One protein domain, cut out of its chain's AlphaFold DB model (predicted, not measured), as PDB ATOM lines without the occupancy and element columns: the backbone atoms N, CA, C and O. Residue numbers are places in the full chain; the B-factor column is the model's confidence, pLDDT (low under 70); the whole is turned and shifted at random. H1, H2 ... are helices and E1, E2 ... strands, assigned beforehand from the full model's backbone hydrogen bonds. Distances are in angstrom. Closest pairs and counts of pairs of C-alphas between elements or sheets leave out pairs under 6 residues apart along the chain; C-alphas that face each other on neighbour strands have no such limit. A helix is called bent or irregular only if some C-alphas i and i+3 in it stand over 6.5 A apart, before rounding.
ATOM      1  N   VAL A  88      66.679  11.364  28.850       96.06
ATOM      2  CA  VAL A  88      66.022  10.155  28.323       96.06
ATOM      3  C   VAL A  88      66.561   8.891  28.991       96.06
ATOM      4  O   VAL A  88      65.776   8.010  29.328       96.06
ATOM      5  N   SER A  89      67.871   8.798  29.232       95.62
ATOM      6  CA  SER A  89      68.463   7.639  29.908       95.62
ATOM      7  C   SER A  89      68.012   7.475  31.355       95.62
ATOM      8  O   SER A  89      67.889   6.343  31.808       95.62
ATOM      9  N   GLY A  90      67.686   8.561  32.060       95.00
ATOM     10  CA  GLY A  90      67.051   8.464  33.378       95.00
ATOM     11  C   GLY A  90      65.684   7.768  33.342       95.00
ATOM     12  O   GLY A  90      65.317   7.107  34.300       95.00
ATOM     13  N   ILE A  91      64.949   7.864  32.230       96.31
ATOM     14  CA  ILE A  91      63.640   7.211  32.049       96.31
ATOM     15  C   ILE A  91      63.807   5.740  31.619       96.31
ATOM     16  O   ILE A  91      62.910   4.928  31.824       96.31
ATOM     17  N   GLU A  92      64.954   5.350  31.054       97.75
ATOM     18  CA  GLU A  92      65.212   3.947  30.684       97.75
ATOM     19  C   GLU A  92      65.171   3.005  31.892       97.75
ATOM     20  O   GLU A  92      64.817   1.839  31.731       97.75
ATOM     21  N   THR A  93      65.482   3.492  33.098       97.19
ATOM     22  CA  THR A  93      65.375   2.672  34.313       97.19
ATOM     23  C   THR A  93      63.928   2.263  34.570       97.19
ATOM     24  O   THR A  93      63.675   1.094  34.824       97.19
ATOM     25  N   LEU A  94      62.970   3.175  34.366       96.44
ATOM     26  CA  LEU A  94      61.542   2.896  34.516       96.44
ATOM     27  C   LEU A  94      61.069   1.798  33.556       96.44
ATOM     28  O   LEU A  94      60.346   0.890  33.949       96.44
ATOM     29  N   GLY A  95      61.489   1.856  32.290       97.19
ATOM     30  CA  GLY A  95      61.149   0.815  31.317       97.19
ATOM     31  C   GLY A  95      61.737  -0.552  31.676       97.19
ATOM     32  O   GLY A  95      61.090  -1.576  31.467       97.19
ATOM     33  N   GLN A  96      62.951  -0.565  32.234       97.88
ATOM     34  CA  GLN A  96      63.599  -1.787  32.702       97.88
ATOM     35  C   GLN A  96      62.892  -2.367  33.938       97.88
ATOM     36  O   GLN A  96      62.649  -3.572  33.983       97.88
ATOM     37  N   GLU A  97      62.542  -1.517  34.905       97.94
ATOM     38  CA  GLU A  97      61.799  -1.878  36.119       97.94
ATOM     39  C   GLU A  97      60.439  -2.489  35.767       97.94
ATOM     40  O   GLU A  97      60.156  -3.600  36.206       97.94
ATOM     41  N   ILE A  98      59.665  -1.852  34.877       97.56
ATOM     42  CA  ILE A  98      58.357  -2.359  34.424       97.56
ATOM     43  C   ILE A  98      58.456  -3.804  33.922       97.56
ATOM     44  O   ILE A  98      57.682  -4.661  34.343       97.56
ATOM     45  N   ILE A  99      59.395  -4.093  33.019       98.00
ATOM     46  CA  ILE A  99      59.514  -5.438  32.441       98.00
ATOM     47  C   ILE A  99      60.000  -6.435  33.484       98.00
ATOM     48  O   ILE A  99      59.443  -7.526  33.587       98.00
ATOM     49  N   GLN A 100      61.014  -6.072  34.269       97.69
ATOM     50  CA  GLN A 100      61.560  -6.972  35.273       97.69
ATOM     51  C   GLN A 100      60.512  -7.332  36.328       97.69
ATOM     52  O   GLN A 100      60.390  -8.506  36.674       97.69
ATOM     53  N   GLU A 101      59.756  -6.355  36.826       98.00
ATOM     54  CA  GLU A 101      58.721  -6.564  37.840       98.00
ATOM     55  C   GLU A 101      57.577  -7.414  37.287       98.00
ATOM     56  O   GLU A 101      57.254  -8.444  37.879       98.00
ATOM     57  N   VAL A 102      57.046  -7.081  36.105       97.69
ATOM     58  CA  VAL A 102      55.940  -7.837  35.499       97.69
ATOM     59  C   VAL A 102      56.351  -9.274  35.171       97.69
ATOM     60  O   VAL A 102      55.619 -10.210  35.484       97.69
ATOM     61  N   VAL A 103      57.539  -9.492  34.602       97.12
ATOM     62  CA  VAL A 103      58.024 -10.852  34.311       97.12
ATOM     63  C   VAL A 103      58.286 -11.632  35.600       97.12
ATOM     64  O   VAL A 103      57.986 -12.823  35.658       97.12
ATOM     65  N   THR A 104      58.815 -10.986  36.642       97.69
ATOM     66  CA  THR A 104      59.056 -11.638  37.940       97.69
ATOM     67  C   THR A 104      57.748 -12.047  38.615       97.69
ATOM     68  O   THR A 104      57.667 -13.141  39.168       97.69
ATOM     69  N   GLU A 105      56.731 -11.188  38.575       97.69
ATOM     70  CA  GLU A 105      55.459 -11.413  39.262       97.69
ATOM     71  C   GLU A 105      54.522 -12.346  38.481       97.69
ATOM     72  O   GLU A 105      53.895 -13.226  39.071       97.69
ATOM     73  N   TYR A 106      54.463 -12.208  37.155       96.56
ATOM     74  CA  TYR A 106      53.466 -12.885  36.317       96.56
ATOM     75  C   TYR A 106      54.054 -13.910  35.337       96.56
ATOM     76  O   TYR A 106      53.303 -14.607  34.656       96.56
ATOM     77  N   GLY A 107      55.382 -14.024  35.239       95.94
ATOM     78  CA  GLY A 107      56.059 -15.007  34.383       95.94
ATOM     79  C   GLY A 107      55.959 -14.741  32.876       95.94
ATOM     80  O   GLY A 107      56.335 -15.609  32.089       95.94
ATOM     81  N   ARG A 108      55.454 -13.572  32.459       95.25
ATOM     82  CA  ARG A 108      55.330 -13.159  31.051       95.25
ATOM     83  C   ARG A 108      55.475 -11.649  30.878       95.25
ATOM     84  O   ARG A 108      55.284 -10.899  31.829       95.25
ATOM     85  N   GLU A 109      55.794 -11.219  29.660       96.69
ATOM     86  CA  GLU A 109      55.762  -9.804  29.267       96.69
ATOM     87  C   GLU A 109      54.312  -9.279  29.233       96.69
ATOM     88  O   GLU A 109      53.392 -10.052  28.946       96.69
ATOM     89  N   PRO A 110      54.080  -7.979  29.496       97.75
ATOM     90  CA  PRO A 110      52.760  -7.393  29.309       97.75
ATOM     91  C   PRO A 110      52.408  -7.281  27.822       97.75
ATOM     92  O   PRO A 110      53.279  -7.050  26.982       97.75
ATOM     93  N   ALA A 111      51.119  -7.365  27.495       97.75
ATOM     94  CA  ALA A 111      50.628  -7.135  26.137       97.75
ATOM     95  C   ALA A 111      50.896  -5.696  25.688       97.75
ATOM     96  O   ALA A 111      51.290  -5.446  24.547       97.75
ATOM     97  N   ALA A 112      50.698  -4.741  26.600       98.31
ATOM     98  CA  ALA A 112      50.907  -3.331  26.327       98.31
ATOM     99  C   ALA A 112      51.409  -2.559  27.551       98.31
ATOM    100  O   ALA A 112      50.977  -2.788  28.680       98.31
ATOM    101  N   VAL A 113      52.269  -1.575  27.291       98.56
ATOM    102  CA  VAL A 113      52.612  -0.496  28.222       98.56
ATOM    103  C   VAL A 113      52.039   0.794  27.647       98.56
ATOM    104  O   VAL A 113      52.423   1.243  26.562       98.56
ATOM    105  N   VAL A 114      51.083   1.372  28.366       98.62
ATOM    106  CA  VAL A 114      50.334   2.562  27.964       98.62
ATOM    107  C   VAL A 114      50.982   3.783  28.609       98.62
ATOM    108  O   VAL A 114      51.090   3.867  29.831       98.62
ATOM    109  N   VAL A 115      51.437   4.724  27.783       98.00
ATOM    110  CA  VAL A 115      52.329   5.823  28.175       98.00
ATOM    111  C   VAL A 115      51.714   7.166  27.808       98.00
ATOM    112  O   VAL A 115      51.415   7.418  26.638       98.00
ATOM    113  N   THR A 116      51.601   8.076  28.776       96.06
ATOM    114  CA  THR A 116      51.200   9.458  28.484       96.06
ATOM    115  C   THR A 116      52.258  10.152  27.632       96.06
ATOM    116  O   THR A 116      53.440  10.228  27.979       96.06
ATOM    117  N   HIS A 117      51.822  10.694  26.499       95.75
ATOM    118  CA  HIS A 117      52.655  11.329  25.494       95.75
ATOM    119  C   HIS A 117      52.413  12.839  25.420       95.75
ATOM    120  O   HIS A 117      51.282  13.328  25.392       95.75
ATOM    121  N   ALA A 118      53.520  13.575  25.370       92.81
ATOM    122  CA  ALA A 118      53.584  15.011  25.125       92.81
ATOM    123  C   ALA A 118      54.883  15.338  24.378       92.81
ATOM    124  O   ALA A 118      54.911  15.324  23.155       92.81
ATOM    125  N   GLY A 119      55.983  15.566  25.103       91.81
ATOM    126  CA  GLY A 119      57.304  15.837  24.517       91.81
ATOM    127  C   GLY A 119      58.052  14.596  24.007       91.81
ATOM    128  O   GLY A 119      59.145  14.722  23.472       91.81
ATOM    129  N   GLY A 120      57.508  13.394  24.210       94.69
ATOM    130  CA  GLY A 120      58.091  12.132  23.743       94.69
ATOM    131  C   GLY A 120      59.144  11.487  24.646       94.69
ATOM    132  O   GLY A 120      59.493  10.332  24.411       94.69
ATOM    133  N   GLY A 121      59.627  12.179  25.686       95.19
ATOM    134  CA  GLY A 121      60.641  11.649  26.607       95.19
ATOM    135  C   GLY A 121      60.201  10.354  27.293       95.19
ATOM    136  O   GLY A 121      60.909   9.355  27.198       95.19
ATOM    137  N   ASN A 122      58.998  10.344  27.882       95.06
ATOM    138  CA  ASN A 122      58.433   9.159  28.542       95.06
ATOM    139  C   ASN A 122      58.315   7.964  27.589       95.06
ATOM    140  O   ASN A 122      58.811   6.890  27.910       95.06
ATOM    141  N   VAL A 123      57.726   8.159  26.402       97.50
ATOM    142  CA  VAL A 123      57.571   7.098  25.389       97.50
ATOM    143  C   VAL A 123      58.932   6.529  24.987       97.50
ATOM    144  O   VAL A 123      59.138   5.320  25.019       97.50
ATOM    145  N   THR A 124      59.879   7.408  24.654       98.12
ATOM    146  CA  THR A 124      61.211   7.017  24.170       98.12
ATOM    147  C   THR A 124      62.008   6.290  25.250       98.12
ATOM    148  O   THR A 124      62.568   5.228  24.996       98.12
ATOM    149  N   GLY A 125      62.077   6.864  26.452       97.75
ATOM    150  CA  GLY A 125      62.849   6.309  27.558       97.75
ATOM    151  C   GLY A 125      62.279   4.984  28.045       97.75
ATOM    152  O   GLY A 125      63.025   4.016  28.154       97.75
ATOM    153  N   THR A 126      60.957   4.906  28.229       98.06
ATOM    154  CA  THR A 126      60.281   3.671  28.654       98.06
ATOM    155  C   THR A 126      60.536   2.555  27.648       98.06
ATOM    156  O   THR A 126      61.033   1.498  28.024       98.06
ATOM    157  N   ALA A 127      60.321   2.804  26.353       98.19
ATOM    158  CA  ALA A 127      60.551   1.796  25.320       98.19
ATOM    159  C   ALA A 127      62.014   1.335  25.247       98.19
ATOM    160  O   ALA A 127      62.293   0.141  25.160       98.19
ATOM    161  N   ARG A 128      62.974   2.265  25.331       98.00
ATOM    162  CA  ARG A 128      64.406   1.928  25.365       98.00
ATOM    163  C   ARG A 128      64.771   1.099  26.597       98.00
ATOM    164  O   ARG A 128      65.563   0.168  26.478       98.00
ATOM    165  N   GLY A 129      64.195   1.418  27.753       98.19
ATOM    166  CA  GLY A 129      64.341   0.643  28.984       98.19
ATOM    167  C   GLY A 129      63.817  -0.783  28.853       98.19
ATOM    168  O   GLY A 129      64.525  -1.733  29.177       98.19
ATOM    169  N   MET A 130      62.618  -0.933  28.286       98.38
ATOM    170  CA  MET A 130      62.011  -2.237  28.012       98.38
ATOM    171  C   MET A 130      62.901  -3.079  27.087       98.38
ATOM    172  O   MET A 130      63.210  -4.227  27.399       98.38
ATOM    173  N   LEU A 131      63.389  -2.498  25.984       97.56
ATOM    174  CA  LEU A 131      64.296  -3.180  25.054       97.56
ATOM    175  C   LEU A 131      65.594  -3.635  25.740       97.56
ATOM    176  O   LEU A 131      66.074  -4.738  25.488       97.56
ATOM    177  N   LYS A 132      66.156  -2.821  26.644       97.25
ATOM    178  CA  LYS A 132      67.342  -3.189  27.441       97.25
ATOM    179  C   LYS A 132      67.077  -4.339  28.413       97.25
ATOM    180  O   LYS A 132      68.004  -5.087  28.711       97.25
ATOM    181  N   ALA A 133      65.838  -4.494  28.875       97.12
ATOM    182  CA  ALA A 133      65.402  -5.638  29.675       97.12
ATOM    183  C   ALA A 133      65.153  -6.909  28.837       97.12
ATOM    184  O   ALA A 133      64.796  -7.942  29.394       97.12
ATOM    185  N   GLY A 134      65.349  -6.853  27.514       95.56
ATOM    186  CA  GLY A 134      65.116  -7.977  26.605       95.56
ATOM    187  C   GLY A 134      63.665  -8.116  26.139       95.56
ATOM    188  O   GLY A 134      63.344  -9.125  25.523       95.56
ATOM    189  N   CYS A 135      62.815  -7.116  26.400       93.50
ATOM    190  CA  CYS A 135      61.420  -7.117  25.973       93.50
ATOM    191  C   CYS A 135      61.310  -7.030  24.449       93.50
ATOM    192  O   CYS A 135      61.807  -6.074  23.848       93.50
ATOM    193  N   GLY A 136      60.615  -7.988  23.836       87.25
ATOM    194  CA  GLY A 136      60.448  -8.054  22.380       87.25
ATOM    195  C   GLY A 136      59.002  -8.052  21.893       87.25
ATOM    196  O   GLY A 136      58.777  -7.814  20.708       87.25
ATOM    197  N   SER A 137      58.030  -8.322  22.771       92.62
ATOM    198  CA  SER A 137      56.638  -8.562  22.367       92.62
ATOM    199  C   SER A 137      55.636  -7.514  22.858       92.62
ATOM    200  O   SER A 137      54.571  -7.367  22.259       92.62
ATOM    201  N   THR A 138      55.975  -6.739  23.891       97.75
ATOM    202  CA  THR A 138      55.088  -5.704  24.439       97.75
ATOM    203  C   THR A 138      54.876  -4.530  23.484       97.75
ATOM    204  O   THR A 138      55.825  -3.887  23.028       97.75
ATOM    205  N   GLN A 139      53.614  -4.150  23.281       97.88
ATOM    206  CA  GLN A 139      53.264  -2.936  22.551       97.88
ATOM    207  C   GLN A 139      53.440  -1.679  23.411       97.88
ATOM    208  O   GLN A 139      52.903  -1.560  24.508       97.88
ATOM    209  N   VAL A 140      54.123  -0.677  22.866       98.56
ATOM    210  CA  VAL A 140      54.179   0.678  23.439       98.56
ATOM    211  C   VAL A 140      53.042   1.512  22.857       98.56
ATOM    212  O   VAL A 140      53.046   1.837  21.664       98.56
ATOM    213  N   VAL A 141      52.076   1.870  23.700       98.69
ATOM    214  CA  VAL A 141      50.880   2.633  23.325       98.69
ATOM    215  C   VAL A 141      51.016   4.057  23.853       98.69
ATOM    216  O   VAL A 141      50.891   4.300  25.049       98.69
ATOM    217  N   ALA A 142      51.283   5.014  22.967       98.38
ATOM    218  CA  ALA A 142      51.322   6.428  23.326       98.38
ATOM    219  C   ALA A 142      49.893   6.973  23.482       98.38
ATOM    220  O   ALA A 142      49.020   6.635  22.684       98.38
ATOM    221  N   VAL A 143      49.650   7.842  24.464       98.31
ATOM    222  CA  VAL A 143      48.313   8.403  24.719       98.31
ATOM    223  C   VAL A 143      48.374   9.895  24.996       98.31
ATOM    224  O   VAL A 143      49.195  10.345  25.787       98.31
ATOM    225  N   SER A 144      47.476  10.671  24.397       97.38
ATOM    226  CA  SER A 144      47.330  12.094  24.714       97.38
ATOM    227  C   SER A 144      45.873  12.501  24.931       97.38
ATOM    228  O   SER A 144      44.963  11.988  24.290       97.38
ATOM    229  N   VAL A 145      45.637  13.499  25.775       96.75
ATOM    230  CA  VAL A 145      44.360  14.215  25.818       96.75
ATOM    231  C   VAL A 145      44.155  14.967  24.507       96.75
ATOM    232  O   VAL A 145      45.023  15.725  24.064       96.75
ATOM    233  N   ASP A 146      42.995  14.778  23.892       95.75
ATOM    234  CA  ASP A 146      42.610  15.478  22.680       95.75
ATOM    235  C   ASP A 146      42.301  16.953  22.964       95.75
ATOM    236  O   ASP A 146      41.319  17.284  23.625       95.75
ATOM    237  N   LEU A 147      43.137  17.842  22.424       93.12
ATOM    238  CA  LEU A 147      42.922  19.287  22.392       93.12
ATOM    239  C   LEU A 147      42.778  19.824  20.957       93.12
ATOM    240  O   LEU A 147      43.173  20.956  20.673       93.12
ATOM    241  N   THR A 148      42.253  19.015  20.033       91.31
ATOM    242  CA  THR A 148      42.034  19.411  18.634       91.31
ATOM    243  C   THR A 148      41.281  20.740  18.553       91.31
ATOM    244  O   THR A 148      40.270  20.939  19.220       91.31
ATOM    245  N   GLY A 149      41.797  21.662  17.735       87.81
ATOM    246  CA  GLY A 149      41.254  23.016  17.573       87.81
ATOM    247  C   GLY A 149      41.826  24.067  18.531       87.81
ATOM    248  O   GLY A 149      41.647  25.260  18.279       87.81
ATOM    249  N   LEU A 150      42.564  23.670  19.574       89.19
ATOM    250  CA  LEU A 150      43.275  24.606  20.445       89.19
ATOM    251  C   LEU A 150      44.736  24.776  20.023       89.19
ATOM    252  O   LEU A 150      45.483  23.814  19.844       89.19
ATOM    253  N   HIS A 151      45.168  26.026  19.943       86.31
ATOM    254  CA  HIS A 151      46.539  26.415  19.672       86.31
ATOM    255  C   HIS A 151      47.234  26.800  20.979       86.31
ATOM    256  O   HIS A 151      46.888  27.793  21.614       86.31
ATOM    257  N   MET A 152      48.243  26.029  21.386       83.88
ATOM    258  CA  MET A 152      48.862  26.187  22.711       83.88
ATOM    259  C   MET A 152      49.602  27.508  22.906       83.88
ATOM    260  O   MET A 152      49.689  27.963  24.038       83.88
ATOM    261  N   ALA A 153      50.067  28.138  21.822       82.56
ATOM    262  CA  ALA A 153      50.667  29.473  21.871       82.56
ATOM    263  C   ALA A 153      49.655  30.609  21.617       82.56
ATOM    264  O   ALA A 153      50.054  31.757  21.452       82.56
ATOM    265  N   SER A 154      48.356  30.304  21.490       86.38
ATOM    266  CA  SER A 154      47.331  31.342  21.353       86.38
ATOM    267  C   SER A 154      46.978  31.890  22.725       86.38
ATOM    268  O   SER A 154      46.479  31.163  23.581       86.38
ATOM    269  N   ASP A 155      47.165  33.192  22.882       86.12
ATOM    270  CA  ASP A 155      46.831  33.939  24.090       86.12
ATOM    271  C   ASP A 155      45.389  33.688  24.574       86.12
ATOM    272  O   ASP A 155      45.136  33.388  25.737       86.12
ATOM    273  N   THR A 156      44.437  33.690  23.638       87.62
ATOM    274  CA  THR A 156      43.001  33.530  23.933       87.62
ATOM    275  C   THR A 156      42.578  32.089  24.225       87.62
ATOM    276  O   THR A 156      41.511  31.858  24.797       87.62
ATOM    277  N   GLN A 157      43.384  31.104  23.823       89.69
ATOM    278  CA  GLN A 157      43.073  29.681  23.984       89.69
ATOM    279  C   GLN A 157      43.928  29.007  25.061       89.69
ATOM    280  O   GLN A 157      43.551  27.937  25.539       89.69
ATOM    281  N   PHE A 158      45.033  29.629  25.481       87.50
ATOM    282  CA  PHE A 158      45.974  29.090  26.461       87.50
ATOM    283  C   PHE A 158      45.283  28.630  27.743       87.50
ATOM    284  O   PHE A 158      45.512  27.509  28.188       87.50
ATOM    285  N   ASN A 159      44.393  29.458  28.290       90.62
ATOM    286  CA  ASN A 159      43.655  29.180  29.523       90.62
ATOM    287  C   ASN A 159      42.357  28.380  29.313       90.62
ATOM    288  O   ASN A 159      41.664  28.069  30.275       90.62
ATOM    289  N   ARG A 160      42.033  27.998  28.071       90.75
ATOM    290  CA  ARG A 160      40.865  27.154  27.765       90.75
ATOM    291  C   ARG A 160      41.183  25.654  27.807       90.75
ATOM    292  O   ARG A 160      40.273  24.841  27.686       90.75
ATOM    293  N   LYS A 161      42.453  25.269  27.980       86.75
ATOM    294  CA  LYS A 161      42.855  23.876  28.238       86.75
ATOM    295  C   LYS A 161      42.774  23.564  29.733       86.75
ATOM    296  O   LYS A 161      43.046  24.433  30.555       86.75
ATOM    297  N   SER A 162      42.462  22.313  30.061       84.44
ATOM    298  CA  SER A 162      42.410  21.834  31.457       84.44
ATOM    299  C   SER A 162      43.623  20.988  31.854       84.44
ATOM    300  O   SER A 162      43.665  20.434  32.947       84.44
ATOM    301  N   PHE A 163      44.577  20.834  30.933       83.06
ATOM    302  CA  PHE A 163      45.752  19.982  31.075       83.06
ATOM    303  C   PHE A 163      46.963  20.734  30.539       83.06
ATOM    304  O   PHE A 163      46.947  21.223  29.407       83.06
ATOM    305  N   THR A 164      48.024  20.815  31.336       80.25
ATOM    306  CA  THR A 164      49.265  21.512  30.943       80.25
ATOM    307  C   THR A 164      50.320  20.574  30.347       80.25
ATOM    308  O   THR A 164      51.352  21.029  29.852       80.25
ATOM    309  N   THR A 165      50.073  19.264  30.402       84.25
ATOM    310  CA  THR A 165      50.917  18.201  29.847       84.25
ATOM    311  C   THR A 165      50.045  17.061  29.315       84.25
ATOM    312  O   THR A 165      48.839  17.039  29.548       84.25
ATOM    313  N   GLY A 166      50.650  16.126  28.582       89.69
ATOM    314  CA  GLY A 166      49.995  14.891  28.136       89.69
ATOM    315  C   GLY A 166      48.929  15.070  27.056       89.69
ATOM    316  O   GLY A 166      47.996  14.283  27.011       89.69
ATOM    317  N   HIS A 167      49.007  16.104  26.212       93.69
ATOM    318  CA  HIS A 167      47.941  16.442  25.260       93.69
ATOM    319  C   HIS A 167      48.422  16.596  23.808       93.69
ATOM    320  O   HIS A 167      49.597  16.880  23.549       93.69
ATOM    321  N   THR A 168      47.500  16.500  22.843       93.94
ATOM    322  CA  THR A 168      47.805  16.488  21.396       93.94
ATOM    323  C   THR A 168      48.516  17.751  20.908       93.94
ATOM    324  O   THR A 168      49.342  17.662  20.001       93.94
ATOM    325  N   GLY A 169      48.290  18.900  21.562       90.12
ATOM    326  CA  GLY A 169      49.011  20.156  21.300       90.12
ATOM    327  C   GLY A 169      50.536  20.098  21.505       90.12
ATOM    328  O   GLY A 169      51.242  20.953  20.978       90.12
ATOM    329  N   PHE A 170      51.049  19.091  22.223       89.69
ATOM    330  CA  PHE A 170      52.475  18.736  22.246       89.69
ATOM    331  C   PHE A 170      52.726  17.385  21.569       89.69
ATOM    332  O   PHE A 170      53.649  17.277  20.765       89.69
ATOM    333  N   GLY A 171      51.874  16.385  21.826       93.44
ATOM    334  CA  GLY A 171      52.058  15.014  21.345       93.44
ATOM    335  C   GLY A 171      52.243  14.904  19.830       93.44
ATOM    336  O   GLY A 171      53.210  14.296  19.371       93.44
ATOM    337  N   VAL A 172      51.367  15.540  19.041       95.06
ATOM    338  CA  VAL A 172      51.458  15.498  17.569       95.06
ATOM    339  C   VAL A 172      52.693  16.253  17.064       95.06
ATOM    340  O   VAL A 172      53.479  15.651  16.330       95.06
ATOM    341  N   PRO A 173      52.953  17.510  17.482       93.88
ATOM    342  CA  PRO A 173      54.169  18.207  17.078       93.88
ATOM    343  C   PRO A 173      55.482  17.469  17.348       93.88
ATOM    344  O   PRO A 173      56.375  17.516  16.504       93.88
ATOM    345  N   PHE A 174      55.611  16.795  18.495       95.38
ATOM    346  CA  PHE A 174      56.822  16.045  18.843       95.38
ATOM    347  C   PHE A 174      56.940  14.698  18.121       95.38
ATOM    348  O   PHE A 174      58.038  14.158  18.046       95.38
ATOM    349  N   PHE A 175      55.858  14.178  17.534       96.50
ATOM    350  CA  PHE A 175      55.970  13.101  16.553       96.50
ATOM    351  C   PHE A 175      56.455  13.606  15.189       96.50
ATOM    352  O   PHE A 175      57.291  12.963  14.567       96.50
ATOM    353  N   THR A 176      55.941  14.744  14.708       94.62
ATOM    354  CA  THR A 176      56.208  15.213  13.334       94.62
ATOM    355  C   THR A 176      57.486  16.033  13.188       94.62
ATOM    356  O   THR A 176      58.052  16.097  12.102       94.62
ATOM    357  N   ASN A 177      57.943  16.692  14.253       93.75
ATOM    358  CA  ASN A 177      59.183  17.462  14.263       93.75
ATOM    359  C   ASN A 177      59.785  17.464  15.679       93.75
ATOM    360  O   ASN A 177      59.648  18.465  16.374       93.75
ATOM    361  N   PRO A 178      60.420  16.373  16.144       93.88
ATOM    362  CA  PRO A 178      60.955  16.276  17.503       93.88
ATOM    363  C   PRO A 178      62.023  17.333  17.822       93.88
ATOM    364  O   PRO A 178      62.111  17.762  18.967       93.88
ATOM    365  N   ASP A 179      62.787  17.823  16.842       92.56
ATOM    366  CA  ASP A 179      63.892  18.775  17.076       92.56
ATOM    367  C   ASP A 179      63.429  20.234  17.281       92.56
ATOM    368  O   ASP A 179      64.242  21.148  17.372       92.56
ATOM    369  N   ARG A 180      62.118  20.477  17.418       87.50
ATOM    370  CA  ARG A 180      61.530  21.781  17.798       87.50
ATOM    371  C   ARG A 180      61.715  22.131  19.287       87.50
ATOM    372  O   ARG A 180      60.785  22.602  19.942       87.50
ATOM    373  N   ALA A 181      62.879  21.835  19.842       88.94
ATOM    374  CA  ALA A 181      63.162  21.895  21.270       88.94
ATOM    375  C   ALA A 181      64.259  22.919  21.596       88.94
ATOM    376  O   ALA A 181      64.811  23.575  20.718       88.94
ATOM    377  N   ASP A 182      64.599  23.040  22.877       88.44
ATOM    378  CA  ASP A 182      65.695  23.875  23.382       88.44
ATOM    379  C   ASP A 182      67.083  23.208  23.248       88.44
ATOM    380  O   ASP A 182      68.055  23.629  23.877       88.44
ATOM    381  N   VAL A 183      67.182  22.156  22.428       91.06
ATOM    382  CA  VAL A 183      68.422  21.447  22.091       91.06
ATOM    383  C   VAL A 183      68.513  21.238  20.575       91.06
ATOM    384  O   VAL A 183      67.479  21.030  19.943       91.06
ATOM    385  N   PRO A 184      69.723  21.230  19.981       88.06
ATOM    386  CA  PRO A 184      69.884  21.025  18.538       88.06
ATOM    387  C   PRO A 184      69.414  19.651  18.044       88.06
ATOM    388  O   PRO A 184      68.877  19.541  16.948       88.06
ATOM    389  N   TYR A 185      69.633  18.611  18.855       90.94
ATOM    390  CA  TYR A 185      69.263  17.234  18.538       90.94
ATOM    391  C   TYR A 185      68.486  16.644  19.705       90.94
ATOM    392  O   TYR A 185      69.043  16.416  20.783       90.94
ATOM    393  N   ASN A 186      67.197  16.408  19.491       94.75
ATOM    394  CA  ASN A 186      66.327  15.862  20.516       94.75
ATOM    395  C   ASN A 186      66.548  14.347  20.645       94.75
ATOM    396  O   ASN A 186      66.413  13.609  19.672       94.75
ATOM    397  N   ALA A 187      66.866  13.870  21.849       96.44
ATOM    398  CA  ALA A 187      67.005  12.449  22.162       96.44
ATOM    399  C   ALA A 187      65.657  11.736  22.381       96.44
ATOM    400  O   ALA A 187      65.601  10.505  22.342       96.44
ATOM    401  N   ALA A 188      64.577  12.481  22.625       96.62
ATOM    402  CA  ALA A 188      63.216  11.972  22.690       96.62
ATOM    403  C   ALA A 188      62.664  11.790  21.269       96.62
ATOM    404  O   ALA A 188      62.262  12.747  20.607       96.62
ATOM    405  N   ARG A 189      62.647  10.539  20.805       97.38
ATOM    406  CA  ARG A 189      62.202  10.112  19.472       97.38
ATOM    407  C   ARG A 189      60.958   9.225  19.599       97.38
ATOM    408  O   ARG A 189      61.044   8.019  19.398       97.38
ATOM    409  N   PRO A 190      59.788   9.764  19.974       97.25
ATOM    410  CA  PRO A 190      58.626   8.935  20.291       97.25
ATOM    411  C   PRO A 190      58.123   8.125  19.088       97.25
ATOM    412  O   PRO A 190      57.652   7.006  19.274       97.25
ATOM    413  N   LEU A 191      58.250   8.647  17.858       97.81
ATOM    414  CA  LEU A 191      57.778   7.965  16.643       97.81
ATOM    415  C   LEU A 191      58.531   6.656  16.371       97.81
ATOM    416  O   LEU A 191      57.941   5.706  15.867       97.81
ATOM    417  N   ARG A 192      59.800   6.601  16.785       97.62
ATOM    418  CA  ARG A 192      60.684   5.437  16.678       97.62
ATOM    419  C   ARG A 192      60.245   4.257  17.540       97.62
ATOM    420  O   ARG A 192      60.660   3.135  17.283       97.62
ATOM    421  N   TYR A 193      59.436   4.507  18.568       97.75
ATOM    422  CA  TYR A 193      59.099   3.499  19.575       97.75
ATOM    423  C   TYR A 193      57.596   3.278  19.764       97.75
ATOM    424  O   TYR A 193      57.194   2.237  20.275       97.75
ATOM    425  N   ALA A 194      56.750   4.236  19.377       98.12
ATOM    426  CA  ALA A 194      55.306   4.077  19.479       98.12
ATOM    427  C   ALA A 194      54.800   3.039  18.464       98.12
ATOM    428  O   ALA A 194      55.095   3.113  17.269       98.12
ATOM    429  N   HIS A 195      54.002   2.087  18.949       98.25
ATOM    430  CA  HIS A 195      53.307   1.101  18.118       98.25
ATOM    431  C   HIS A 195      51.886   1.564  17.797       98.25
ATOM    432  O   HIS A 195      51.389   1.336  16.697       98.25
ATOM    433  N   ARG A 196      51.251   2.249  18.756       98.31
ATOM    434  CA  ARG A 196      49.912   2.837  18.647       98.31
ATOM    435  C   ARG A 196      49.912   4.234  19.253       98.31
ATOM    436  O   ARG A 196      50.708   4.520  20.151       98.31
ATOM    437  N   TYR A 197      49.012   5.091  18.779       98.56
ATOM    438  CA  TYR A 197      48.783   6.406  19.368       98.56
ATOM    439  C   TYR A 197      47.292   6.637  19.573       98.56
ATOM    440  O   TYR A 197      46.526   6.718  18.616       98.56
ATOM    441  N   LEU A 198      46.885   6.722  20.833       98.56
ATOM    442  CA  LEU A 198      45.499   6.892  21.235       98.56
ATOM    443  C   LEU A 198      45.274   8.305  21.759       98.56
ATOM    444  O   LEU A 198      46.169   8.954  22.307       98.56
ATOM    445  N   THR A 199      44.046   8.776  21.631       98.06
ATOM    446  CA  THR A 199      43.607  10.030  22.225       98.06
ATOM    447  C   THR A 199      42.370   9.824  23.071       98.06
ATOM    448  O   THR A 199      41.502   9.024  22.737       98.06
ATOM    449  N   VAL A 200      42.289  10.541  24.185       97.75
ATOM    450  CA  VAL A 200      41.149  10.502  25.110       97.75
ATOM    451  C   VAL A 200      40.579  11.901  25.291       97.75
ATOM    452  O   VAL A 200      41.287  12.900  25.144       97.75
ATOM    453  N   LYS A 201      39.285  11.997  25.599       96.81
ATOM    454  CA  LYS A 201      38.632  13.286  25.871       96.81
ATOM    455  C   LYS A 201      38.923  13.763  27.297       96.81
ATOM    456  O   LYS A 201      39.269  12.972  28.171       96.81
ATOM    457  N   GLN A 202      38.754  15.062  27.541       95.62
ATOM    458  CA  GLN A 202      39.066  15.683  28.833       95.62
ATOM    459  C   GLN A 202      38.187  15.142  29.969       95.62
ATOM    460  O   GLN A 202      38.690  14.795  31.037       95.62
ATOM    461  N   GLY A 203      36.874  15.063  29.747       96.88
ATOM    462  CA  GLY A 203      35.921  14.598  30.751       96.88
ATOM    463  C   GLY A 203      36.179  13.176  31.268       96.88
ATOM    464  O   GLY A 203      36.224  13.005  32.488       96.88
ATOM    465  N   PRO A 204      36.411  12.168  30.402       97.31
ATOM    466  CA  PRO A 204      36.833  10.830  30.822       97.31
ATOM    467  C   PRO A 204      38.087  10.808  31.701       97.31
ATOM    468  O   PRO A 204      38.120  10.082  32.691       97.31
ATOM    469  N   VAL A 205      39.080  11.657  31.429       96.50
ATOM    470  CA  VAL A 205      40.279  11.743  32.275       96.50
ATOM    471  C   VAL A 205      39.951  12.286  33.669       96.50
ATOM    472  O   VAL A 205      40.424  11.746  34.672       96.50
ATOM    473  N   PHE A 206      39.083  13.300  33.777       96.75
ATOM    474  CA  PHE A 206      38.580  13.757  35.080       96.75
ATOM    475  C   PHE A 206      37.786  12.674  35.813       96.75
ATOM    476  O   PHE A 206      37.947  12.517  37.023       96.75
ATOM    477  N   TYR A 207      36.961  11.914  35.090       97.00
ATOM    478  CA  TYR A 207      36.203  10.801  35.656       97.00
ATOM    479  C   TYR A 207      37.128   9.728  36.233       97.00
ATOM    480  O   TYR A 207      36.978   9.367  37.396       97.00
ATOM    481  N   MET A 208      38.131   9.289  35.468       96.12
ATOM    482  CA  MET A 208      39.117   8.311  35.937       96.12
ATOM    483  C   MET A 208      39.927   8.836  37.121       96.12
ATOM    484  O   MET A 208      40.223   8.085  38.041       96.12
ATOM    485  N   THR A 209      40.223  10.136  37.149       94.88
ATOM    486  CA  THR A 209      40.906  10.753  38.293       94.88
ATOM    487  C   THR A 209      40.083  10.647  39.573       94.88
ATOM    488  O   THR A 209      40.623  10.264  40.609       94.88
ATOM    489  N   GLN A 210      38.778  10.935  39.509       95.12
ATOM    490  CA  GLN A 210      37.896  10.763  40.665       95.12
ATOM    491  C   GLN A 210      37.740   9.284  41.033       95.12
ATOM    492  O   GLN A 210      37.781   8.945  42.209       95.12
ATOM    493  N   LEU A 211      37.593   8.406  40.037       95.38
ATOM    494  CA  LEU A 211      37.458   6.967  40.244       95.38
ATOM    495  C   LEU A 211      38.637   6.409  41.059       95.38
ATOM    496  O   LEU A 211      38.414   5.721  42.049       95.38
ATOM    497  N   MET A 212      39.875   6.743  40.683       94.19
ATOM    498  CA  MET A 212      41.074   6.270  41.386       94.19
ATOM    499  C   MET A 212      41.205   6.840  42.798       94.19
ATOM    500  O   MET A 212      41.674   6.143  43.696       94.19
ATOM    501  N   ALA A 213      40.781   8.088  43.011       93.69
ATOM    502  CA  ALA A 213      40.771   8.683  44.343       93.69
ATOM    503  C   ALA A 213      39.768   7.974  45.269       93.69
ATOM    504  O   ALA A 213      40.100   7.673  46.411       93.69
ATOM    505  N   GLU A 214      38.569   7.665  44.773       95.50
ATOM    506  CA  GLU A 214      37.499   7.053  45.573       95.50
ATOM    507  C   GLU A 214      37.703   5.551  45.807       95.50
ATOM    508  O   GLU A 214      37.437   5.059  46.902       95.50
ATOM    509  N   LEU A 215      38.147   4.808  44.788       96.19
ATOM    510  CA  LEU A 215      38.264   3.348  44.875       96.19
ATOM    511  C   LEU A 215      39.613   2.894  45.434       96.19
ATOM    512  O   LEU A 215      39.654   1.964  46.232       96.19
ATOM    513  N   GLU A 216      40.697   3.565  45.045       94.69
ATOM    514  CA  GLU A 216      42.067   3.135  45.358       94.69
ATOM    515  C   GLU A 216      42.794   4.098  46.312       94.69
ATOM    516  O   GLU A 216      43.938   3.856  46.695       94.69
ATOM    517  N   GLY A 217      42.172   5.223  46.686       93.25
ATOM    518  CA  GLY A 217      42.819   6.258  47.501       93.25
ATOM    519  C   GLY A 217      43.981   6.965  46.792       93.25
ATOM    520  O   GLY A 217      44.813   7.599  47.443       93.25
ATOM    521  N   LEU A 218      44.078   6.848  45.463       90.69
ATOM    522  CA  LEU A 218      45.186   7.386  44.677       90.69
ATOM    523  C   LEU A 218      44.868   8.796  44.171       90.69
ATOM    524  O   LEU A 218      44.410   8.990  43.046       90.69
ATOM    525  N   GLU A 219      45.172   9.800  44.993       89.12
ATOM    526  CA  GLU A 219      45.053  11.202  44.589       89.12
ATOM    527  C   GLU A 219      46.193  11.636  43.661       89.12
ATOM    528  O   GLU A 219      47.373  11.597  44.023       89.12
ATOM    529  N   ARG A 220      45.841  12.092  42.454       87.44
ATOM    530  CA  ARG A 220      46.783  12.564  41.426       87.44
ATOM    531  C   ARG A 220      46.185  13.716  40.622       87.44
ATOM    532  O   ARG A 220      44.968  13.880  40.556       87.44
ATOM    533  N   GLY A 221      47.048  14.505  39.982       89.81
ATOM    534  CA  GLY A 221      46.607  15.471  38.980       89.81
ATOM    535  C   GLY A 221      45.986  14.766  37.759       89.81
ATOM    536  O   GLY A 221      46.488  13.711  37.366       89.81
ATOM    537  N   PRO A 222      44.953  15.341  37.112       90.62
ATOM    538  CA  PRO A 222      44.265  14.713  35.986       90.62
ATOM    539  C   PRO A 222      45.177  14.269  34.840       90.62
ATOM    540  O   PRO A 222      44.940  13.228  34.238       90.62
ATOM    541  N   ALA A 223      46.244  15.019  34.547       87.19
ATOM    542  CA  ALA A 223      47.148  14.698  33.445       87.19
ATOM    543  C   ALA A 223      47.804  13.311  33.570       87.19
ATOM    544  O   ALA A 223      48.041  12.672  32.547       87.19
ATOM    545  N   GLY A 224      48.026  12.815  34.793       85.31
ATOM    546  CA  GLY A 224      48.560  11.471  35.035       85.31
ATOM    547  C   GLY A 224      47.532  10.356  35.060       85.31
ATOM    548  O   GLY A 224      47.858   9.272  35.525       85.31
ATOM    549  N   ASN A 225      46.298  10.622  34.637       93.62
ATOM    550  CA  ASN A 225      45.300   9.591  34.361       93.62
ATOM    551  C   ASN A 225      44.985   9.512  32.860       93.62
ATOM    552  O   ASN A 225      43.979   8.922  32.470       93.62
ATOM    553  N   THR A 226      45.821  10.112  32.009       95.62
ATOM    554  CA  THR A 226      45.636  10.112  30.555       95.62
ATOM    555  C   THR A 226      45.838   8.708  29.990       95.62
ATOM    556  O   THR A 226      44.954   8.184  29.310       95.62
ATOM    557  N   SER A 227      46.968   8.069  30.301       96.69
ATOM    558  CA  SER A 227      47.267   6.700  29.889       96.69
ATOM    559  C   SER A 227      46.366   5.699  30.610       96.69
ATOM    560  O   SER A 227      45.874   4.777  29.964       96.69
ATOM    561  N   LEU A 228      46.025   5.943  31.883       96.56
ATOM    562  CA  LEU A 228      45.027   5.147  32.610       96.56
ATOM    563  C   LEU A 228      43.661   5.157  31.911       96.56
ATOM    564  O   LEU A 228      43.034   4.111  31.765       96.56
ATOM    565  N   CYS A 229      43.192   6.326  31.469       97.12
ATOM    566  CA  CYS A 229      41.902   6.461  30.800       97.12
ATOM    567  C   CYS A 229      41.834   5.633  29.514       97.12
ATOM    568  O   CYS A 229      40.826   4.974  29.264       97.12
ATOM    569  N   ALA A 230      42.903   5.628  28.715       98.06
ATOM    570  CA  ALA A 230      42.969   4.778  27.532       98.06
ATOM    571  C   ALA A 230      43.122   3.297  27.900       98.06
ATOM    572  O   ALA A 230      42.438   2.456  27.323       98.06
ATOM    573  N   ALA A 231      43.972   2.975  28.881       98.00
ATOM    574  CA  ALA A 231      44.205   1.609  29.337       98.00
ATOM    575  C   ALA A 231      42.929   0.948  29.871       98.00
ATOM    576  O   ALA A 231      42.694  -0.223  29.594       98.00
ATOM    577  N   PHE A 232      42.072   1.703  30.567       97.25
ATOM    578  CA  PHE A 232      40.789   1.217  31.074       97.25
ATOM    579  C   PHE A 232      39.887   0.673  29.959       97.25
ATOM    580  O   PHE A 232      39.261  -0.374  30.114       97.25
ATOM    581  N   LYS A 233      39.826   1.374  28.824       97.12
ATOM    582  CA  LYS A 233      39.073   0.925  27.651       97.12
ATOM    583  C   LYS A 233      39.822  -0.172  26.891       97.12
ATOM    584  O   LYS A 233      39.217  -1.181  26.546       97.12
ATOM    585  N   LEU A 234      41.130  -0.012  26.689       97.56
ATOM    586  CA  LEU A 234      41.981  -0.980  25.992       97.56
ATOM    587  C   LEU A 234      41.937  -2.368  26.645       97.56
ATOM    588  O   LEU A 234      41.825  -3.368  25.948       97.56
ATOM    589  N   ALA A 235      41.974  -2.440  27.976       97.06
ATOM    590  CA  ALA A 235      41.928  -3.702  28.709       97.06
ATOM    591  C   ALA A 235      40.637  -4.501  28.449       97.06
ATOM    592  O   ALA A 235      40.651  -5.723  28.525       97.06
ATOM    593  N   GLN A 236      39.533  -3.835  28.092       94.94
ATOM    594  CA  GLN A 236      38.264  -4.497  27.759       94.94
ATOM    595  C   GLN A 236      38.268  -5.135  26.360       94.94
ATOM    596  O   GLN A 236      37.365  -5.905  26.036       94.94
ATOM    597  N   GLU A 237      39.247  -4.797  25.520       94.62
ATOM    598  CA  GLU A 237      39.412  -5.328  24.159       94.62
ATOM    599  C   GLU A 237      40.402  -6.500  24.107       94.62
ATOM    600  O   GLU A 237      40.508  -7.178  23.085       94.62
ATOM    601  N   LEU A 238      41.127  -6.738  25.202       94.06
ATOM    602  CA  LEU A 238      42.113  -7.804  25.332       94.06
ATOM    603  C   LEU A 238      41.496  -9.072  25.935       94.06
ATOM    604  O   LEU A 238      40.405  -9.055  26.509       94.06
ATOM    605  N   ALA A 239      42.205 -10.196  25.801       94.50
ATOM    606  CA  ALA A 239      41.808 -11.427  26.472       94.50
ATOM    607  C   ALA A 239      41.911 -11.265  27.999       94.50
ATOM    608  O   ALA A 239      42.714 -10.486  28.505       94.50
ATOM    609  N   THR A 240      41.078 -12.004  28.736       90.81
ATOM    610  CA  THR A 240      40.873 -11.830  30.186       90.81
ATOM    611  C   THR A 240      42.152 -11.906  31.018       90.81
ATOM    612  O   THR A 240      42.210 -11.322  32.095       90.81
ATOM    613  N   ASP A 241      43.154 -12.644  30.559       93.00
ATOM    614  CA  ASP A 241      44.406 -12.841  31.273       93.00
ATOM    615  C   ASP A 241      45.524 -11.882  30.822       93.00
ATOM    616  O   ASP A 241      46.583 -11.857  31.447       93.00
ATOM    617  N   GLU A 242      45.317 -11.070  29.782       95.94
ATOM    618  CA  GLU A 242      46.338 -10.141  29.290       95.94
ATOM    619  C   GLU A 242      46.704  -9.065  30.315       95.94
ATOM    620  O   GLU A 242      45.861  -8.533  31.038       95.94
ATOM    621  N   ILE A 243      47.991  -8.714  30.346       97.56
ATOM    622  CA  ILE A 243      48.527  -7.714  31.272       97.56
ATOM    623  C   ILE A 243      48.718  -6.397  30.526       97.56
ATOM    624  O   ILE A 243      49.425  -6.333  29.518       97.56
ATOM    625  N   VAL A 244      48.129  -5.331  31.060       97.94
ATOM    626  CA  VAL A 244      48.331  -3.957  30.593       97.94
ATOM    627  C   VAL A 244      48.954  -3.149  31.715       97.94
ATOM    628  O   VAL A 244      48.418  -3.096  32.820       97.94
ATOM    629  N   VAL A 245      50.069  -2.485  31.425       98.12
ATOM    630  CA  VAL A 245      50.746  -1.606  32.379       98.12
ATOM    631  C   VAL A 245      50.427  -0.156  32.050       98.12
ATOM    632  O   VAL A 245      50.583   0.290  30.914       98.12
ATOM    633  N   VAL A 246      50.020   0.595  33.066       97.19
ATOM    634  CA  VAL A 246      49.803   2.042  32.995       97.19
ATOM    635  C   VAL A 246      51.061   2.741  33.492       97.19
ATOM    636  O   VAL A 246      51.371   2.703  34.681       97.19
ATOM    637  N   GLN A 247      51.794   3.384  32.586       94.44
ATOM    638  CA  GLN A 247      52.979   4.168  32.916       94.44
ATOM    639  C   GLN A 247      52.575   5.635  33.081       94.44
ATOM    640  O   GLN A 247      52.220   6.305  32.107       94.44
ATOM    641  N   GLU A 248      52.637   6.132  34.317       85.56
ATOM    642  CA  GLU A 248      52.310   7.518  34.667       85.56
ATOM    643  C   GLU A 248      53.274   8.068  35.722       85.56
ATOM    644  O   GLU A 248      53.761   7.329  36.573       85.56
ATOM    645  N   THR A 249      53.547   9.376  35.676       77.38
ATOM    646  CA  THR A 249      54.512  10.051  36.575       77.38
ATOM    647  C   THR A 249      53.959  11.313  37.245       77.38
ATOM    648  O   THR A 249      54.722  12.152  37.727       77.38
ATOM    649  N   GLU A 250      52.636  11.493  37.267       84.31
ATOM    650  CA  GLU A 250      52.024  12.713  37.806       84.31
ATOM    651  C   GLU A 250      51.844  12.663  39.327       84.31
ATOM    652  O   GLU A 250      51.416  11.656  39.892       84.31
ATOM    653  N   TYR A 251      52.108  13.796  39.978       80.50
ATOM    654  CA  TYR A 251      51.875  14.000  41.409       80.50
ATOM    655  C   TYR A 251      50.643  14.886  41.661       80.50
ATOM    656  O   TYR A 251      50.183  15.594  40.762       80.50
ATOM    657  N   THR A 252      50.106  14.875  42.886       82.00
ATOM    658  CA  THR A 252      48.971  15.728  43.301       82.00
ATOM    659  C   THR A 252      49.416  17.037  43.970       82.00
ATOM    660  O   THR A 252      50.540  17.159  44.442       82.00
ATOM    661  N   GLY A 253      48.538  18.036  44.014       82.44
ATOM    662  CA  GLY A 253      48.786  19.348  44.619       82.44
ATOM    663  C   GLY A 253      47.555  20.245  44.520       82.44
ATOM    664  O   GLY A 253      46.628  19.942  43.765       82.44
ATOM    665  N   ALA A 254      47.527  21.367  45.241       84.19
ATOM    666  CA  ALA A 254      46.320  22.194  45.349       84.19
ATOM    667  C   ALA A 254      45.862  22.719  43.980       84.19
ATOM    668  O   ALA A 254      44.692  22.599  43.615       84.19
ATOM    669  N   GLY A 255      46.795  23.241  43.181       83.75
ATOM    670  CA  GLY A 255      46.504  23.659  41.810       83.75
ATOM    671  C   GLY A 255      46.325  22.507  40.817       83.75
ATOM    672  O   GLY A 255      45.797  22.733  39.734       83.75
ATOM    673  N   LYS A 256      46.709  21.275  41.159       88.81
ATOM    674  CA  LYS A 256      46.512  20.085  40.313       88.81
ATOM    675  C   LYS A 256      45.209  19.350  40.594       88.81
ATOM    676  O   LYS A 256      44.794  18.530  39.782       88.81
ATOM    677  N   HIS A 257      44.570  19.639  41.722       92.00
ATOM    678  CA  HIS A 257      43.353  18.967  42.137       92.00
ATOM    679  C   HIS A 257      42.241  19.127  41.078       92.00
ATOM    680  O   HIS A 257      42.060  20.237  40.552       92.00
ATOM    681  N   PRO A 258      41.447  18.077  40.782       92.44
ATOM    682  CA  PRO A 258      40.383  18.134  39.776       92.44
ATOM    683  C   PRO A 258      39.433  19.322  39.952       92.44
ATOM    684  O   PRO A 258      39.070  19.991  38.987       92.44
ATOM    685  N   THR A 259      39.067  19.649  41.195       92.81
ATOM    686  CA  THR A 259      38.166  20.779  41.478       92.81
ATOM    687  C   THR A 259      38.779  22.134  41.128       92.81
ATOM    688  O   THR A 259      38.048  23.012  40.664       92.81
ATOM    689  N   ALA A 260      40.093  22.318  41.298       92.88
ATOM    690  CA  ALA A 260      40.780  23.550  40.924       92.88
ATOM    691  C   ALA A 260      40.763  23.733  39.401       92.88
ATOM    692  O   ALA A 260      40.401  24.806  38.915       92.88
ATOM    693  N   GLN A 261      41.052  22.658  38.662       93.81
ATOM    694  CA  GLN A 261      41.025  22.636  37.199       93.81
ATOM    695  C   GLN A 261      39.620  22.911  36.647       93.81
ATOM    696  O   GLN A 261      39.434  23.823  35.844       93.81
ATOM    697  N   LEU A 262      38.598  22.200  37.135       95.69
ATOM    698  CA  LEU A 262      37.215  22.369  36.673       95.69
ATOM    699  C   LEU A 262      36.625  23.736  37.051       95.69
ATOM    700  O   LEU A 262      35.855  24.320  36.287       95.69
ATOM    701  N   THR A 263      36.975  24.272  38.225       95.94
ATOM    702  CA  THR A 263      36.546  25.620  38.636       95.94
ATOM    703  C   THR A 263      37.171  26.687  37.747       95.94
ATOM    704  O   THR A 263      36.483  27.626  37.350       95.94
ATOM    705  N   PHE A 264      38.455  26.541  37.419       95.50
ATOM    706  CA  PHE A 264      39.141  27.436  36.496       95.50
ATOM    707  C   PHE A 264      38.530  27.366  35.093       95.50
ATOM    708  O   PHE A 264      38.146  28.400  34.555       95.50
ATOM    709  N   ALA A 265      38.303  26.161  34.561       95.56
ATOM    710  CA  ALA A 265      37.661  25.964  33.263       95.56
ATOM    711  C   ALA A 265      36.306  26.697  33.168       95.56
ATOM    712  O   ALA A 265      36.064  27.440  32.216       95.56
ATOM    713  N   ARG A 266      35.451  26.589  34.199       96.75
ATOM    714  CA  ARG A 266      34.172  27.325  34.259       96.75
ATOM    715  C   ARG A 266      34.345  28.842  34.222       96.75
ATOM    716  O   ARG A 266      33.563  29.520  33.561       96.75
ATOM    717  N   ARG A 267      35.349  29.379  34.923       95.44
ATOM    718  CA  ARG A 267      35.649  30.824  34.925       95.44
ATOM    719  C   ARG A 267      36.114  31.314  33.555       95.44
ATOM    720  O   ARG A 267      35.745  32.413  33.161       95.44
ATOM    721  N   GLU A 268      36.827  30.474  32.811       94.62
ATOM    722  CA  GLU A 268      37.266  30.746  31.436       94.62
ATOM    723  C   GLU A 268      36.177  30.476  30.376       94.62
ATOM    724  O   GLU A 268      36.418  30.541  29.166       94.62
ATOM    725  N   GLY A 269      34.943  30.204  30.812       94.81
ATOM    726  CA  GLY A 269      33.790  30.018  29.932       94.81
ATOM    727  C   GLY A 269      33.708  28.634  29.289       94.81
ATOM    728  O   GLY A 269      33.040  28.486  28.268       94.81
ATOM    729  N   VAL A 270      34.377  27.627  29.859       96.88
ATOM    730  CA  VAL A 270      34.215  26.216  29.486       96.88
ATOM    731  C   VAL A 270      33.059  25.619  30.288       96.88
ATOM    732  O   VAL A 270      33.015  25.697  31.517       96.88
ATOM    733  N   GLN A 271      32.098  25.007  29.604       97.81
ATOM    734  CA  GLN A 271      30.980  24.325  30.245       97.81
ATOM    735  C   GLN A 271      31.449  22.987  30.820       97.81
ATOM    736  O   GLN A 271      32.164  22.241  30.164       97.81
ATOM    737  N   VAL A 272      31.019  22.660  32.036       97.81
ATOM    738  CA  VAL A 272      31.293  21.354  32.650       97.81
ATOM    739  C   VAL A 272      29.962  20.661  32.867       97.81
ATOM    740  O   VAL A 272      29.165  21.114  33.694       97.81
ATOM    741  N   VAL A 273      29.734  19.589  32.115       98.00
ATOM    742  CA  VAL A 273      28.469  18.849  32.070       98.00
ATOM    743  C   VAL A 273      28.700  17.372  32.373       98.00
ATOM    744  O   VAL A 273      29.829  16.884  32.310       98.00
ATOM    745  N   ARG A 274      27.625  16.661  32.709       97.94
ATOM    746  CA  ARG A 274      27.606  15.196  32.767       97.94
ATOM    747  C   ARG A 274      27.040  14.667  31.454       97.94
ATOM    748  O   ARG A 274      26.107  15.269  30.923       97.94
ATOM    749  N   GLY A 275      27.612  13.592  30.929       96.31
ATOM    750  CA  GLY A 275      27.139  12.958  29.703       96.31
ATOM    751  C   GLY A 275      28.256  12.288  28.900       96.31
ATOM    752  O   GLY A 275      29.407  12.263  29.340       96.31
ATOM    753  N   PRO A 276      27.928  11.761  27.709       94.25
ATOM    754  CA  PRO A 276      28.864  10.985  26.907       94.25
ATOM    755  C   PRO A 276      30.012  11.842  26.360       94.25
ATOM    756  O   PRO A 276      29.842  13.028  26.066       94.25
ATOM    757  N   ALA A 277      31.158  11.202  26.107       90.06
ATOM    758  CA  ALA A 277      32.369  11.842  25.583       90.06
ATOM    759  C   ALA A 277      32.170  12.568  24.234       90.06
ATOM    760  O   ALA A 277      32.935  13.468  23.899       90.06
ATOM    761  N   SER A 278      31.123  12.227  23.472       92.62
ATOM    762  CA  SER A 278      30.738  12.924  22.231       92.62
ATOM    763  C   SER A 278      30.327  14.391  22.432       92.62
ATOM    764  O   SER A 278      30.359  15.169  21.480       92.62
ATOM    765  N   LEU A 279      29.954  14.784  23.656       96.38
ATOM    766  CA  LEU A 279      29.668  16.177  24.006       96.38
ATOM    767  C   LEU A 279      30.939  16.990  24.294       96.38
ATOM    768  O   LEU A 279      30.869  18.219  24.283       96.38
ATOM    769  N   ASP A 280      32.069  16.327  24.563       95.81
ATOM    770  CA  ASP A 280      33.336  16.975  24.901       95.81
ATOM    771  C   ASP A 280      33.878  17.735  23.682       95.81
ATOM    772  O   ASP A 280      34.030  17.188  22.585       95.81
ATOM    773  N   ARG A 281      34.145  19.026  23.878       95.94
ATOM    774  CA  ARG A 281      34.681  19.931  22.861       95.94
ATOM    775  C   ARG A 281      35.846  20.696  23.480       95.94
ATOM    776  O   ARG A 281      35.604  21.503  24.384       95.94
ATOM    777  N   PRO A 282      37.095  20.473  23.026       94.31
ATOM    778  CA  PRO A 282      38.262  21.144  23.578       94.31
ATOM    779  C   PRO A 282      38.086  22.658  23.684       94.31
ATOM    780  O   PRO A 282      37.781  23.341  22.711       94.31
ATOM    781  N   GLY A 283      38.259  23.178  24.897       94.06
ATOM    782  CA  GLY A 283      38.107  24.596  25.198       94.06
ATOM    783  C   GLY A 283      36.679  25.130  25.175       94.06
ATOM    784  O   GLY A 283      36.515  26.336  25.288       94.06
ATOM    785  N   GLU A 284      35.647  24.297  25.072       96.38
ATOM    786  CA  GLU A 284      34.243  24.729  25.127       96.38
ATOM    787  C   GLU A 284      33.417  23.921  26.124       96.38
ATOM    788  O   GLU A 284      32.663  24.507  26.900       96.38
ATOM    789  N   VAL A 285      33.557  22.594  26.116       97.56
ATOM    790  CA  VAL A 285      32.775  21.676  26.947       97.56
ATOM    791  C   VAL A 285      33.667  20.550  27.455       97.56
ATOM    792  O   VAL A 285      34.288  19.848  26.664       97.56
ATOM    793  N   ILE A 286      33.672  20.339  28.767       97.75
ATOM    794  CA  ILE A 286      34.205  19.143  29.423       97.75
ATOM    795  C   ILE A 286      33.003  18.274  29.792       97.75
ATOM    796  O   ILE A 286      32.198  18.657  30.650       97.75
ATOM    797  N   ALA A 287      32.865  17.127  29.131       97.88
ATOM    798  CA  ALA A 287      31.742  16.213  29.334       97.88
ATOM    799  C   ALA A 287      32.182  15.028  30.196       97.88
ATOM    800  O   ALA A 287      32.809  14.092  29.708       97.88
ATOM    801  N   ILE A 288      31.893  15.094  31.496       98.06
ATOM    802  CA  ILE A 288      32.275  14.059  32.460       98.06
ATOM    803  C   ILE A 288      31.314  12.868  32.308       98.06
ATOM    804  O   ILE A 288      30.111  13.062  32.516       98.06
ATOM    805  N   PRO A 289      31.821  11.652  32.027       98.12
ATOM    806  CA  PRO A 289      31.021  10.433  31.986       98.12
ATOM    807  C   PRO A 289      30.057  10.268  33.163       98.12
ATOM    808  O   PRO A 289      30.376  10.606  34.307       98.12
ATOM    809  N   GLU A 290      28.873   9.729  32.882       97.50
ATOM    810  CA  GLU A 290      27.898   9.312  33.895       97.50
ATOM    811  C   GLU A 290      28.249   7.952  34.504       97.50
ATOM    812  O   GLU A 290      27.994   7.744  35.691       97.50
ATOM    813  N   GLY A 291      28.886   7.083  33.715       96.31
ATOM    814  CA  GLY A 291      29.331   5.748  34.100       96.31
ATOM    815  C   GLY A 291      30.590   5.312  33.338       96.31
ATOM    816  O   GLY A 291      30.975   5.957  32.353       96.31
ATOM    817  N   PRO A 292      31.262   4.239  33.796       95.50
ATOM    818  CA  PRO A 292      32.518   3.767  33.211       95.50
ATOM    819  C   PRO A 292      32.377   3.308  31.752       95.50
ATOM    820  O   PRO A 292      33.326   3.412  30.984       95.50
ATOM    821  N   GLU A 293      31.195   2.856  31.337       95.44
ATOM    822  CA  GLU A 293      30.895   2.427  29.968       95.44
ATOM    823  C   GLU A 293      30.982   3.556  28.927       95.44
ATOM    824  O   GLU A 293      31.048   3.286  27.731       95.44
ATOM    825  N   GLN A 294      30.988   4.819  29.369       96.31
ATOM    826  CA  GLN A 294      31.142   5.991  28.501       96.31
ATOM    827  C   GLN A 294      32.612   6.427  28.334       96.31
ATOM    828  O   GLN A 294      32.878   7.411  27.638       96.31
ATOM    829  N   VAL A 295      33.563   5.743  28.983       96.75
ATOM    830  CA  VAL A 295      35.002   5.965  28.786       96.75
ATOM    831  C   VAL A 295      35.435   5.295  27.489       96.75
ATOM    832  O   VAL A 295      35.249   4.094  27.303       96.75
ATOM    833  N   ASP A 296      36.037   6.079  26.600       96.19
ATOM    834  CA  ASP A 296      36.476   5.613  25.289       96.19
ATOM    835  C   ASP A 296      37.742   6.351  24.833       96.19
ATOM    836  O   ASP A 296      38.078   7.422  25.358       96.19
ATOM    837  N   TYR A 297      38.430   5.792  23.839       97.38
ATOM    838  CA  TYR A 297      39.571   6.414  23.174       97.38
ATOM    839  C   TYR A 297      39.347   6.505  21.657       97.38
ATOM    840  O   TYR A 297      38.518   5.815  21.076       97.38
ATOM    841  N   GLN A 298      40.114   7.363  20.989       97.62
ATOM    842  CA  GLN A 298      40.209   7.414  19.531       97.62
ATOM    843  C   GLN A 298      41.632   7.086  19.099       97.62
ATOM    844  O   GLN A 298      42.582   7.719  19.561       97.62
ATOM    845  N   GLU A 299      41.785   6.115  18.205       98.00
ATOM    846  CA  GLU A 299      43.085   5.771  17.639       98.00
ATOM    847  C   GLU A 299      43.450   6.724  16.498       98.00
ATOM    848  O   GLU A 299      42.677   6.956  15.566       98.00
ATOM    849  N   VAL A 300      44.644   7.301  16.594       97.50
ATOM    850  CA  VAL A 300      45.214   8.177  15.579       97.50
ATOM    851  C   VAL A 300      46.055   7.341  14.629       97.50
ATOM    852  O   VAL A 300      46.915   6.565  15.043       97.50
TER     853      VAL A 300
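Overview. This is residues 88 to 300 of the 352 residues of the protein "Pyridoxal-phosphate dependent enzyme" of Actinobacteria bacterium ADurb.Bin444 (UniProt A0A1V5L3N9). A strongly twisted sheet of five strands curls round one helix, H6, on one face, while H1, H2 and H4 cover the other face, which makes three layers, helices on both faces of a sheet. At one end H5 joins this body to a smaller part, the two-stranded sheet E5 E6 with H7 packed on it; the short H3 lies far from the middle, on the excursion between E2 and H4. The printed part has 213 residues with seven named helices and seven named strands, in the order H1 E1 H2 E2 H3 H4 E3 H5 H6 E4 H7 E5 E6 E7, and its class is mixed, helices and strands. The large sheet runs E4 E1 E2 E3 E7 and is mixed; E5 and E6 are parallel. The whole is compact and rounded, with a radius of gyration of the C-alphas of 16.9 A and spans of 49 by 44 by 30 A.

Along the chain. H1, residues 88 to 106, begins at C-alpha 88 at (66.022, 10.155, 28.323) and is 27.4 A long. E1, residues 112 to 116, H2, residues 121 to 132 and 16.3 A long, and E2, residues 139 to 145 and 19.6 A long, follow. H3 is residues 155 to 158, H4 residues 168 to 176, and E3 residues 196 to 200. H5, residues 202 to 216, is 21.0 A long. H6, residues 222 to 237, is 23.8 A long and begins at (44.265, 14.713, 35.986); it is irregular, with C-alphas 224 and 227 7.1 A apart. E4 is residues 244 to 247, H7 residues 258 to 267, E5 residues 271 to 274 and E6 residues 285 to 288. E7, residues 297 to 299, ends at (43.085, 5.771, 17.639).

Arrangement. In the large sheet E4, E1, E2 and E3 are parallel along the row, and E7 is antiparallel to E3. N 245 and O 112 are 2.9 A apart across E4 and E1, N 115 and O 141 2.8 A across E1 and E2, N 198 and O 142 2.8 A across E2 and E3, and N 199 and O 298 2.7 A across E3 and E7, each within hydrogen-bond range. E1, H2, E2 and E2, H3 H4, E3 are strand-helix-strand units, parallel neighbour strands with helices between, and both crossovers are right-handed. E3, H5 H6, E4 is a split unit, with E1 and E2 between its strands, and is right-handed too. H2 lies over E1 at a height over the sheet of 9.5 A, and H4 over E2 at 10.3 A, on the same face. H6 is on the opposite face, and its closest C-alphas to E1 are those of Ser 227 and Thr 116, 5.0 A apart. H1 is on the sheet and touches H2 at a steep tilt of 54 degrees, the same way, closest at Glu 92 and Gly 129, C-alphas 3.8 A apart. H5 only grazes this sheet, with residues 202 to 205. With residues 204 to 209 alone it touches H6, about perpendicular at 86 degrees, the C-alphas of Thr 209 and Pro 222 being the closest at 5.7 A. The closest C-alphas of H5 and E6 are those of Gly 203 and Ile 288, 4.1 A apart. N 286 and O 271, 2.8 A apart, are within hydrogen-bond range across E5 and E6. H5 and H7 only just touch, with 3 pairs of C-alphas within 8 A, the closest being Phe 206 and Pro 258 at 6.7 A. H3 is not on the large sheet and is apart from H4. Every O i to N i+4 pair is within hydrogen-bond range in H2, H5 and H7, against 13 of 15 in H1, 4 of 5 in H4 and 6 of 12 in H6; H3 is too short for such a pair.

Size, cuts and confidence. The two C-alphas farthest apart are those of Gly 107 and Thr 156, at 51.3 A. The printed part has no cut. The link from H4 to E3, residues 177 to 195, is long. The mean pLDDT of the printed part is 94.3, and no printed residue is under 70.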